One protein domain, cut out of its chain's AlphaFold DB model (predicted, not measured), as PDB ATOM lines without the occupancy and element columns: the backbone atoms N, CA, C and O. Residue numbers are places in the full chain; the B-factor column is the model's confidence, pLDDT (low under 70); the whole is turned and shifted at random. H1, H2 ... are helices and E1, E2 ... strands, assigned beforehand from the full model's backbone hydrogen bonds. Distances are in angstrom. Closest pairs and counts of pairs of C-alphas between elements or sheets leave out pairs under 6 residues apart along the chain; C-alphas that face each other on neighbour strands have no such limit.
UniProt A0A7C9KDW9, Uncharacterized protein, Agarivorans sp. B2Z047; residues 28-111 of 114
ATOM      1  N   GLU A  28      43.197  -9.432  61.309       97.00
ATOM      2  CA  GLU A  28      44.108  -8.433  60.738       97.00
ATOM      3  C   GLU A  28      44.809  -8.971  59.483       97.00
ATOM      4  O   GLU A  28      45.284 -10.112  59.456       97.00
ATOM      5  N   LEU A  29      44.860  -8.126  58.456       97.56
ATOM      6  CA  LEU A  29      45.545  -8.392  57.200       97.56
ATOM      7  C   LEU A  29      46.836  -7.582  57.146       97.56
ATOM      8  O   LEU A  29      46.879  -6.442  57.605       97.56
ATOM      9  N   GLN A  30      47.857  -8.139  56.516       98.25
ATOM     10  CA  GLN A  30      49.060  -7.424  56.124       98.25
ATOM     11  C   GLN A  30      48.969  -7.101  54.632       98.25
ATOM     12  O   GLN A  30      48.857  -8.016  53.812       98.25
ATOM     13  N   LEU A  31      49.018  -5.816  54.289       97.94
ATOM     14  CA  LEU A  31      49.156  -5.333  52.921       97.94
ATOM     15  C   LEU A  31      50.625  -4.990  52.665       97.94
ATOM     16  O   LEU A  31      51.204  -4.169  53.373       97.94
ATOM     17  N   THR A  32      51.203  -5.591  51.632       98.06
ATOM     18  CA  THR A  32      52.544  -5.281  51.129       98.06
ATOM     19  C   THR A  32      52.430  -4.772  49.699       98.06
ATOM     20  O   THR A  32      51.845  -5.440  48.846       98.06
ATOM     21  N   ILE A  33      52.983  -3.597  49.419       97.19
ATOM     22  CA  ILE A  33      53.038  -2.986  48.086       97.19
ATOM     23  C   ILE A  33      54.434  -3.208  47.512       97.19
ATOM     24  O   ILE A  33      55.432  -3.022  48.209       97.19
ATOM     25  N   PHE A  34      54.494  -3.605  46.245       96.12
ATOM     26  CA  PHE A  34      55.722  -3.913  45.529       96.12
ATOM     27  C   PHE A  34      55.928  -2.966  44.352       96.12
ATOM     28  O   PHE A  34      55.018  -2.741  43.554       96.12
ATOM     29  N   GLU A  35      57.170  -2.527  44.171       94.31
ATOM     30  CA  GLU A  35      57.639  -1.839  42.971       94.31
ATOM     31  C   GLU A  35      58.862  -2.570  42.426       94.31
ATOM     32  O   GLU A  35      59.774  -2.932  43.168       94.31
ATOM     33  N   GLN A  36      58.865  -2.850  41.119       91.88
ATOM     34  CA  GLN A  36      59.956  -3.577  40.451       91.88
ATOM     35  C   GLN A  36      60.339  -4.899  41.158       91.88
ATOM     36  O   GLN A  36      61.506  -5.285  41.211       91.88
ATOM     37  N   GLY A  37      59.344  -5.593  41.723       89.75
ATOM     38  CA  GLY A  37      59.524  -6.868  42.421       89.75
ATOM     39  C   GLY A  37      60.054  -6.760  43.856       89.75
ATOM     40  O   GLY A  37      60.285  -7.793  44.480       89.75
ATOM     41  N   LYS A  38      60.226  -5.551  44.400       94.56
ATOM     42  CA  LYS A  38      60.681  -5.324  45.779       94.56
ATOM     43  C   LYS A  38      59.564  -4.726  46.636       94.56
ATOM     44  O   LYS A  38      58.849  -3.862  46.132       94.56
ATOM     45  N   PRO A  39      59.405  -5.150  47.901       96.06
ATOM     46  CA  PRO A  39      58.457  -4.520  48.809       96.06
ATOM     47  C   PRO A  39      58.915  -3.087  49.112       96.06
ATOM     48  O   PRO A  39      60.071  -2.868  49.474       96.06
ATOM     49  N   VAL A  40      58.018  -2.119  48.941       97.38
ATOM     50  CA  VAL A  40      58.277  -0.691  49.197       97.38
ATOM     51  C   VAL A  40      57.425  -0.125  50.325       97.38
ATOM     52  O   VAL A  40      57.776   0.890  50.921       97.38
ATOM     53  N   THR A  41      56.292  -0.753  50.637       97.31
ATOM     54  CA  THR A  41      55.391  -0.289  51.696       97.31
ATOM     55  C   THR A  41      54.673  -1.469  52.320       97.31
ATOM     56  O   THR A  41      54.243  -2.382  51.616       97.31
ATOM     57  N   GLU A  42      54.528  -1.434  53.639       97.75
ATOM     58  CA  GLU A  42      53.860  -2.463  54.422       97.75
ATOM     59  C   GLU A  42      52.964  -1.821  55.479       97.75
ATOM     60  O   GLU A  42      53.404  -0.954  56.230       97.75
ATOM     61  N   CYS A  43      51.707  -2.252  55.553       97.75
ATOM     62  CA  CYS A  43      50.767  -1.784  56.564       97.75
ATOM     63  C   CYS A  43      49.792  -2.880  56.994       97.75
ATOM     64  O   CYS A  43      49.546  -3.861  56.289       97.75
ATOM     65  N   LYS A  44      49.218  -2.684  58.180       97.81
ATOM     66  CA  LYS A  44      48.216  -3.569  58.765       97.81
ATOM     67  C   LYS A  44      46.823  -3.003  58.544       97.81
ATOM     68  O   LYS A  44      46.572  -1.840  58.846       97.81
ATOM     69  N   ILE A  45      45.911  -3.847  58.084       97.06
ATOM     70  CA  ILE A  45      44.499  -3.522  57.905       97.06
ATOM     71  C   ILE A  45      43.721  -4.269  58.990       97.06
ATOM     72  O   ILE A  45      43.598  -5.497  58.959       97.06
ATOM     73  N   LYS A  46      43.223  -3.523  59.980       96.88
ATOM     74  CA  LYS A  46      42.491  -4.088  61.120       96.88
ATOM     75  C   LYS A  46      41.052  -4.462  60.740       96.88
ATOM     76  O   LYS A  46      40.462  -3.746  59.930       96.88
ATOM     77  N   PRO A  47      40.450  -5.498  61.359       96.50
ATOM     78  CA  PRO A  47      39.076  -5.930  61.066       96.50
ATOM     79  C   PRO A  47      37.986  -4.856  61.211       96.50
ATOM     80  O   PRO A  47      36.933  -4.934  60.586       96.50
ATOM     81  N   ASP A  48      38.212  -3.852  62.053       96.06
ATOM     82  CA  ASP A  48      37.278  -2.758  62.312       96.06
ATOM     83  C   ASP A  48      37.398  -1.588  61.319       96.06
ATOM     84  O   ASP A  48      36.479  -0.763  61.255       96.06
ATOM     85  N   SER A  49      38.469  -1.542  60.519       95.88
ATOM     86  CA  SER A  49      38.708  -0.494  59.519       95.88
ATOM     87  C   SER A  49      37.698  -0.524  58.367       95.88
ATOM     88  O   SER A  49      37.174  -1.576  57.992       95.88
ATOM     89  N   GLU A  50      37.443   0.641  57.768       95.81
ATOM     90  CA  GLU A  50      36.576   0.755  56.587       95.81
ATOM     91  C   GLU A  50      37.131  -0.043  55.406       95.81
ATOM     92  O   GLU A  50      36.385  -0.776  54.757       95.81
ATOM     93  N   THR A  51      38.448   0.010  55.191       95.56
ATOM     94  CA  THR A  51      39.144  -0.770  54.162       95.56
ATOM     95  C   THR A  51      38.899  -2.267  54.324       95.56
ATOM     96  O   THR A  51      38.543  -2.934  53.354       95.56
ATOM     97  N   TYR A  52      39.032  -2.805  55.542       96.31
ATOM     98  CA  TYR A  52      38.761  -4.220  55.797       96.31
ATOM     99  C   TYR A  52      37.323  -4.593  55.447       96.31
ATOM    100  O   TYR A  52      37.101  -5.534  54.689       96.31
ATOM    101  N   LYS A  53      36.352  -3.836  55.973       96.31
ATOM    102  CA  LYS A  53      34.920  -4.088  55.763       96.31
ATOM    103  C   LYS A  53      34.544  -4.005  54.288       96.31
ATOM    104  O   LYS A  53      33.757  -4.817  53.812       96.31
ATOM    105  N   PHE A  54      35.129  -3.056  53.556       96.31
ATOM    106  CA  PHE A  54      34.944  -2.926  52.116       96.31
ATOM    107  C   PHE A  54      35.445  -4.170  51.368       96.31
ATOM    108  O   PHE A  54      34.707  -4.741  50.567       96.31
ATOM    109  N   ILE A  55      36.672  -4.620  51.651       95.56
ATOM    110  CA  ILE A  55      37.255  -5.797  50.991       95.56
ATOM    111  C   ILE A  55      36.469  -7.056  51.364       95.56
ATOM    112  O   ILE A  55      36.117  -7.839  50.486       95.56
ATOM    113  N   GLU A  56      36.143  -7.241  52.643       95.94
ATOM    114  CA  GLU A  56      35.332  -8.364  53.113       95.94
ATOM    115  C   GLU A  56      33.978  -8.412  52.388       95.94
ATOM    116  O   GLU A  56      33.575  -9.465  51.888       95.94
ATOM    117  N   ALA A  57      33.283  -7.275  52.293       96.38
ATOM    118  CA  ALA A  57      32.014  -7.177  51.583       96.38
ATOM    119  C   ALA A  57      32.177  -7.489  50.091       96.38
ATOM    120  O   ALA A  57      31.351  -8.202  49.520       96.38
ATOM    121  N   TRP A  58      33.257  -7.018  49.462       96.12
ATOM    122  CA  TRP A  58      33.562  -7.348  48.074       96.12
ATOM    123  C   TRP A  58      33.743  -8.861  47.882       96.12
ATOM    124  O   TRP A  58      33.108  -9.429  46.997       96.12
ATOM    125  N   PHE A  59      34.514  -9.537  48.740       95.44
ATOM    126  CA  PHE A  59      34.684 -10.995  48.684       95.44
ATOM    127  C   PHE A  59      33.355 -11.744  48.856       95.44
ATOM    128  O   PHE A  59      33.071 -12.671  48.100       95.44
ATOM    129  N   LYS A  60      32.512 -11.320  49.808       93.88
ATOM    130  CA  LYS A  60      31.180 -11.911  50.032       93.88
ATOM    131  C   LYS A  60      30.251 -11.742  48.827       93.88
ATOM    132  O   LYS A  60      29.523 -12.667  48.486       93.88
ATOM    133  N   ASN A  61      30.296 -10.589  48.165       95.06
ATOM    134  CA  ASN A  61      29.452 -10.304  47.001       95.06
ATOM    135  C   ASN A  61      29.951 -10.964  45.708       95.06
ATOM    136  O   ASN A  61      29.191 -11.074  44.751       95.06
ATOM    137  N   ASN A  62      31.208 -11.407  45.674       94.50
ATOM    138  CA  ASN A  62      31.833 -12.033  44.512       94.50
ATOM    139  C   ASN A  62      32.240 -13.480  44.826       94.50
ATOM    140  O   ASN A  62      33.323 -13.902  44.458       94.50
ATOM    141  N   GLN A  63      31.409 -14.256  45.532       91.19
ATOM    142  CA  GLN A  63      31.697 -15.679  45.795       91.19
ATOM    143  C   GLN A  63      31.647 -16.550  44.527       91.19
ATOM    144  O   GLN A  63      32.282 -17.600  44.466       91.19
ATOM    145  N   SER A  64      30.908 -16.120  43.504       89.56
ATOM    146  CA  SER A  64      30.862 -16.744  42.179       89.56
ATOM    147  C   SER A  64      31.828 -16.068  41.204       89.56
ATOM    148  O   SER A  64      32.194 -14.918  41.409       89.56
ATOM    149  N   GLY A  65      32.162 -16.735  40.095       88.38
ATOM    150  CA  GLY A  65      32.963 -16.134  39.017       88.38
ATOM    151  C   GLY A  65      34.477 -16.274  39.193       88.38
ATOM    152  O   GLY A  65      35.233 -15.726  38.397       88.38
ATOM    153  N   TRP A  66      34.926 -17.027  40.202       93.62
ATOM    154  CA  TRP A  66      36.335 -17.377  40.351       93.62
ATOM    155  C   TRP A  66      36.761 -18.382  39.288       93.62
ATOM    156  O   TRP A  66      36.133 -19.424  39.093       93.62
ATOM    157  N   GLU A  67      37.868 -18.080  38.629       93.94
ATOM    158  CA  GLU A  67      38.473 -18.932  37.618       93.94
ATOM    159  C   GLU A  67      39.755 -19.556  38.163       93.94
ATOM    160  O   GLU A  67      40.555 -18.888  38.816       93.94
ATOM    161  N   ASN A  68      39.999 -20.829  37.851       92.06
ATOM    162  CA  ASN A  68      41.252 -21.488  38.207       92.06
ATOM    163  C   ASN A  68      42.358 -21.081  37.213       92.06
ATOM    164  O   ASN A  68      42.557 -21.720  36.178       92.06
ATOM    165  N   LYS A  69      43.040 -19.972  37.506       90.44
ATOM    166  CA  LYS A  69      44.145 -19.402  36.727       90.44
ATOM    167  C   LYS A  69      45.322 -19.080  37.658       90.44
ATOM    168  O   LYS A  69      45.217 -18.154  38.463       90.44
ATOM    169  N   PRO A  70      46.456 -19.799  37.551       82.06
ATOM    170  CA  PRO A  70      47.588 -19.614  38.451       82.06
ATOM    171  C   PRO A  70      48.200 -18.214  38.347       82.06
ATOM    172  O   PRO A  70      48.232 -17.605  37.273       82.06
ATOM    173  N   ALA A  71      48.742 -17.723  39.461       80.38
ATOM    174  CA  ALA A  71      49.521 -16.490  39.465       80.38
ATOM    175  C   ALA A  71      50.886 -16.719  38.789       80.38
ATOM    176  O   ALA A  71      51.802 -17.281  39.380       80.38
ATOM    177  N   THR A  72      51.039 -16.273  37.542       82.94
ATOM    178  CA  THR A  72      52.285 -16.393  36.753       82.94
ATOM    179  C   THR A  72      53.123 -15.108  36.737       82.94
ATOM    180  O   THR A  72      53.954 -14.904  35.854       82.94
ATOM    181  N   TYR A  73      52.893 -14.199  37.682       79.94
ATOM    182  CA  TYR A  73      53.373 -12.820  37.616       79.94
ATOM    183  C   TYR A  73      53.818 -12.291  38.985       79.94
ATOM    184  O   TYR A  73      53.372 -12.761  40.029       79.94
ATOM    185  N   TYR A  74      54.653 -11.247  38.983       81.62
ATOM    186  CA  TYR A  74      55.066 -10.562  40.210       81.62
ATOM    187  C   TYR A  74      53.918  -9.725  40.806       81.62
ATOM    188  O   TYR A  74      53.264  -8.987  40.054       81.62
ATOM    189  N   PRO A  75      53.659  -9.793  42.123       84.00
ATOM    190  CA  PRO A  75      52.603  -9.016  42.773       84.00
ATOM    191  C   PRO A  75      52.858  -7.507  42.633       84.00
ATOM    192  O   PRO A  75      54.003  -7.074  42.670       84.00
ATOM    193  N   HIS A  76      51.800  -6.701  42.469       94.12
ATOM    194  CA  HIS A  76      51.885  -5.252  42.743       94.12
ATOM    195  C   HIS A  76      51.484  -4.967  44.184       94.12
ATOM    196  O   HIS A  76      52.098  -4.148  44.854       94.12
ATOM    197  N   LYS A  77      50.454  -5.661  44.669       97.00
ATOM    198  CA  LYS A  77      50.085  -5.668  46.079       97.00
ATOM    199  C   LYS A  77      49.867  -7.112  46.522       97.00
ATOM    200  O   LYS A  77      49.411  -7.939  45.730       97.00
ATOM    201  N   LEU A  78      50.210  -7.417  47.762       96.75
ATOM    202  CA  LEU A  78      49.973  -8.699  48.411       96.75
ATOM    203  C   LEU A  78      49.188  -8.432  49.684       96.75
ATOM    204  O   LEU A  78      49.652  -7.707  50.556       96.75
ATOM    205  N   LEU A  79      48.015  -9.036  49.788       97.12
ATOM    206  CA  LEU A  79      47.235  -9.081  51.011       97.12
ATOM    207  C   LEU A  79      47.451 -10.449  51.646       97.12
ATOM    208  O   LEU A  79      47.313 -11.472  50.977       97.12
ATOM    209  N   SER A  80      47.816 -10.493  52.919       97.25
ATOM    210  CA  SER A  80      48.147 -11.751  53.584       97.25
ATOM    211  C   SER A  80      47.610 -11.816  55.003       97.25
ATOM    212  O   SER A  80      47.502 -10.813  55.704       97.25
ATOM    213  N   ALA A  81      47.255 -13.025  55.418       96.94
ATOM    214  CA  ALA A  81      46.915 -13.381  56.783       96.94
ATOM    215  C   ALA A  81      47.290 -14.852  57.015       96.94
ATOM    216  O   ALA A  81      47.720 -15.560  56.101       96.94
ATOM    217  N   LYS A  82      47.111 -15.358  58.240       92.44
ATOM    218  CA  LYS A  82      47.314 -16.790  58.504       92.44
ATOM    219  C   LYS A  82      46.409 -17.621  57.583       92.44
ATOM    220  O   LYS A  82      45.191 -17.507  57.684       92.44
ATOM    221  N   ASN A  83      47.018 -18.467  56.750       91.25
ATOM    222  CA  ASN A  83      46.360 -19.337  55.765       91.25
ATOM    223  C   ASN A  83      45.577 -18.597  54.665       91.25
ATOM    224  O   ASN A  83      44.682 -19.175  54.060       91.25
ATOM    225  N   PHE A  84      45.897 -17.330  54.405       95.38
ATOM    226  CA  PHE A  84      45.275 -16.560  53.335       95.38
ATOM    227  C   PHE A  84      46.319 -15.687  52.650       95.38
ATOM    228  O   PHE A  84      47.039 -14.931  53.303       95.38
ATOM    229  N   THR A  85      46.376 -15.758  51.328       95.81
ATOM    230  CA  THR A  85      47.201 -14.880  50.501       95.81
ATOM    231  C   THR A  85      46.393 -14.454  49.295       95.81
ATOM    232  O   THR A  85      45.782 -15.295  48.643       95.81
ATOM    233  N   ALA A  86      46.411 -13.167  48.977       96.12
ATOM    234  CA  ALA A  86      45.805 -12.635  47.776       96.12
ATOM    235  C   ALA A  86      46.774 -11.683  47.074       96.12
ATOM    236  O   ALA A  86      47.176 -10.652  47.611       96.12
ATOM    237  N   ILE A  87      47.161 -12.051  45.862       95.88
ATOM    238  CA  ILE A  87      47.993 -11.252  44.978       95.88
ATOM    239  C   ILE A  87      47.081 -10.346  44.158       95.88
ATOM    240  O   ILE A  87      46.195 -10.818  43.452       95.88
ATOM    241  N   ILE A  88      47.342  -9.047  44.179       95.62
ATOM    242  CA  ILE A  88      46.499  -8.041  43.540       95.62
ATOM    243  C   ILE A  88      47.272  -7.336  42.418       95.62
ATOM    244  O   ILE A  88      48.410  -6.874  42.588       95.62
ATOM    245  N   LYS A  89      46.614  -7.231  41.263       93.62
ATOM    246  CA  LYS A  89      46.975  -6.413  40.099       93.62
ATOM    247  C   LYS A  89      45.893  -5.364  39.858       93.62
ATOM    248  O   LYS A  89      44.831  -5.416  40.459       93.62
ATOM    249  N   THR A  90      46.164  -4.415  38.968       93.75
ATOM    250  CA  THR A  90      45.258  -3.293  38.670       93.75
ATOM    251  C   THR A  90      43.867  -3.724  38.207       93.75
ATOM    252  O   THR A  90      42.907  -3.015  38.481       93.75
ATOM    253  N   SER A  91      43.747  -4.869  37.528       95.19
ATOM    254  CA  SER A  91      42.481  -5.355  36.965       95.19
ATOM    255  C   SER A  91      42.015  -6.704  37.505       95.19
ATOM    256  O   SER A  91      40.950  -7.167  37.112       95.19
ATOM    257  N   PHE A  92      42.780  -7.361  38.383       95.19
ATOM    258  CA  PHE A  92      42.373  -8.650  38.947       95.19
ATOM    259  C   PHE A  92      43.079  -8.989  40.264       95.19
ATOM    260  O   PHE A  92      44.131  -8.439  40.597       95.19
ATOM    261  N   ILE A  93      42.507  -9.946  40.988       95.56
ATOM    262  CA  ILE A  93      43.026 -10.536  42.220       95.56
ATOM    263  C   ILE A  93      43.177 -12.048  42.040       95.56
ATOM    264  O   ILE A  93      42.365 -12.676  41.365       95.56
ATOM    265  N   VAL A  94      44.221 -12.631  42.630       95.50
ATOM    266  CA  VAL A  94      44.404 -14.084  42.729       95.50
ATOM    267  C   VAL A  94      44.575 -14.476  44.183       95.50
ATOM    268  O   VAL A  94      45.486 -13.986  44.843       95.50
ATOM    269  N   VAL A  95      43.721 -15.366  44.675       95.19
ATOM    270  CA  VAL A  95      43.747 -15.892  46.040       95.19
ATOM    271  C   VAL A  95      44.364 -17.286  46.048       95.19
ATOM    272  O   VAL A  95      44.136 -18.098  45.148       95.19
ATOM    273  N   GLY A  96      45.170 -17.559  47.071       91.31
ATOM    274  CA  GLY A  96      45.960 -18.779  47.154       91.31
ATOM    275  C   GLY A  96      46.945 -18.855  45.989       91.31
ATOM    276  O   GLY A  96      47.689 -17.907  45.736       91.31
ATOM    277  N   SER A  97      46.949 -19.988  45.285       87.31
ATOM    278  CA  SER A  97      47.825 -20.227  44.135       87.31
ATOM    279  C   SER A  97      47.155 -19.978  42.782       87.31
ATOM    280  O   SER A  97      47.870 -19.751  41.802       87.31
ATOM    281  N   SER A  98      45.818 -20.021  42.696       91.44
ATOM    282  CA  SER A  98      45.148 -20.045  41.390       91.44
ATOM    283  C   SER A  98      43.713 -19.532  41.312       91.44
ATOM    284  O   SER A  98      43.169 -19.513  40.214       91.44
ATOM    285  N   LEU A  99      43.076 -19.098  42.399       94.06
ATOM    286  CA  LEU A  99      41.704 -18.591  42.306       94.06
ATOM    287  C   LEU A  99      41.730 -17.136  41.857       94.06
ATOM    288  O   LEU A  99      42.049 -16.259  42.651       94.06
ATOM    289  N   ARG A 100      41.399 -16.868  40.594       95.19
ATOM    290  CA  ARG A 100      41.403 -15.530  39.999       95.19
ATOM    291  C   ARG A 100      39.999 -14.939  39.911       95.19
ATOM    292  O   ARG A 100      39.078 -15.629  39.496       95.19
ATOM    293  N   HIS A 101      39.880 -13.641  40.173       96.12
ATOM    294  CA  HIS A 101      38.693 -12.849  39.860       96.12
ATOM    295  C   HIS A 101      39.102 -11.458  39.359       96.12
ATOM    296  O   HIS A 101      40.079 -10.883  39.844       96.12
ATOM    297  N   ASP A 102      38.381 -10.901  38.389       96.69
ATOM    298  CA  ASP A 102      38.647  -9.542  37.912       96.69
ATOM    299  C   ASP A 102      38.150  -8.504  38.936       96.69
ATOM    300  O   ASP A 102      37.182  -8.733  39.663       96.69
ATOM    301  N   ILE A 103      38.827  -7.362  39.036       96.81
ATOM    302  CA  ILE A 103      38.483  -6.298  39.988       96.81
ATOM    303  C   ILE A 103      38.360  -4.959  39.271       96.81
ATOM    304  O   ILE A 103      39.018  -4.709  38.261       96.81
ATOM    305  N   SER A 104      37.531  -4.076  39.822       97.00
ATOM    306  CA  SER A 104      37.443  -2.700  39.348       97.00
ATOM    307  C   SER A 104      38.620  -1.858  39.868       97.00
ATOM    308  O   SER A 104      39.200  -2.185  40.912       97.00
ATOM    309  N   PRO A 105      38.936  -0.726  39.209       96.56
ATOM    310  CA  PRO A 105      39.918   0.231  39.716       96.56
ATOM    311  C   PRO A 105      39.630   0.684  41.154       96.56
ATOM    312  O   PRO A 105      40.547   0.758  41.963       96.56
ATOM    313  N   GLN A 106      38.355   0.867  41.513       96.44
ATOM    314  CA  GLN A 106      37.941   1.235  42.871       96.44
ATOM    315  C   GLN A 106      38.399   0.213  43.922       96.44
ATOM    316  O   GLN A 106      38.876   0.590  44.989       96.44
ATOM    317  N   VAL A 107      38.283  -1.087  43.627       96.12
ATOM    318  CA  VAL A 107      38.739  -2.147  44.541       96.12
ATOM    319  C   VAL A 107      40.258  -2.127  44.668       96.12
ATOM    320  O   VAL A 107      40.794  -2.262  45.767       96.12
ATOM    321  N   TYR A 108      40.960  -1.917  43.553       96.56
ATOM    322  CA  TYR A 108      42.413  -1.794  43.557       96.56
ATOM    323  C   TYR A 108      42.896  -0.589  44.378       96.56
ATOM    324  O   TYR A 108      43.874  -0.703  45.119       96.56
ATOM    325  N   GLU A 109      42.235   0.558  44.248       95.00
ATOM    326  CA  GLU A 109      42.570   1.814  44.932       95.00
ATOM    327  C   GLU A 109      42.231   1.784  46.425       95.00
ATOM    328  O   GLU A 109      42.984   2.332  47.225       95.00
ATOM    329  N   ALA A 110      41.181   1.061  46.827       94.19
ATOM    330  CA  ALA A 110      40.854   0.851  48.239       94.19
ATOM    331  C   ALA A 110      41.969   0.115  49.011       94.19
ATOM    332  O   ALA A 110      42.100   0.262  50.224       94.19
ATOM    333  N   LEU A 111      42.793  -0.674  48.316       94.38
ATOM    334  CA  LEU A 111      43.921  -1.421  48.878       94.38
ATOM    335  C   LEU A 111      45.191  -0.559  48.916       94.38
ATOM    336  O   LEU A 111      46.144  -0.819  48.182       94.38
TER     337      LEU A 111
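This is residues 28 to 111 of the 114 residues of an uncharacterized protein of Agarivorans sp. B2Z047 (UniProt A0A7C9KDW9). Look first for one twisted sheet of six antiparallel strands, with the helices H1 and H2 close together and both only grazing it. From the end of H1 a long loop, residues 62 to 76, passes the E6 edge of the sheet, where residues 67 to 68 pair with E6, and returns to the inner strand E3. The 84 printed residues hold two named helices and six named strands, along the chain E1 E2 H1 E3 E4 E5 E6 H2, and the sheet's order is E2 E1 E3 E4 E5 E6. The class is mixed, helices and strands; the whole is compact and rounded, with a radius of gyration of the C-alphas of 12.1 A and spans of 30 by 28 by 26 A.

Find C-alpha 29 at (45.545, -8.392, 57.200); from there E1, residues 29 to 35, runs 19.8 A. E2, residues 38 to 45, runs 20.3 A and bends by 53 degrees at residue 41. Next in the sheet come E3, residues 77 to 81, 13.6 A, and E4, residues 84 to 88, 13.0 A, then E5, residues 92 to 95, 10.2 A, and E6, residues 99 to 102, 10.5 A. H1, residues 50 to 61, begins at C-alpha 50 (36.576, 0.755, 56.587) and is 16.3 A long. H2, residues 105 to 110, 8.6 A, ends at C-alpha 110 (40.854, 0.851, 48.239).

Start at the inner strands E3 and E4, a hairpin, where N 79 and O 86 are 2.8 A apart, within hydrogen-bond range. E3 E4 E5 E6 is a meander, each strand the antiparallel neighbour of the one before; look for N 87 and O 94, 2.8 A, between E4 and E5, and N 93 and O 101, 2.8 A, between E5 and E6. On the other side of E3, E1 is its antiparallel neighbour, with N 30 and O 80 at 2.8 A. The hairpin E1 and E2 has N 31 and O 43 at 2.8 A. E2, H1 and E3 form a split strand-helix-strand unit, two strands running the same way with a helix between them in the chain and E1 between them in the sheet; its crossover is right-handed. H1 grazes the sheet with residues 51 to 59, H2 with residues 105 to 108. H1 and H2 are close but not clearly touching, their closest C-alphas, Thr 51 and Ala 110, 6.4 A apart, at a steep tilt of 45 degrees, opposite ways. In both helices every O i to N i+4 pair is within hydrogen-bond range.

The C-alphas farthest apart, those of Asp 48 and Thr 72, are 32.6 A from each other. The printed part has no cut; the link from H1 to E3, 15 residues, is long, and the other links are tight. The mean pLDDT of the printed part is 94.2, and no printed residue is under 70.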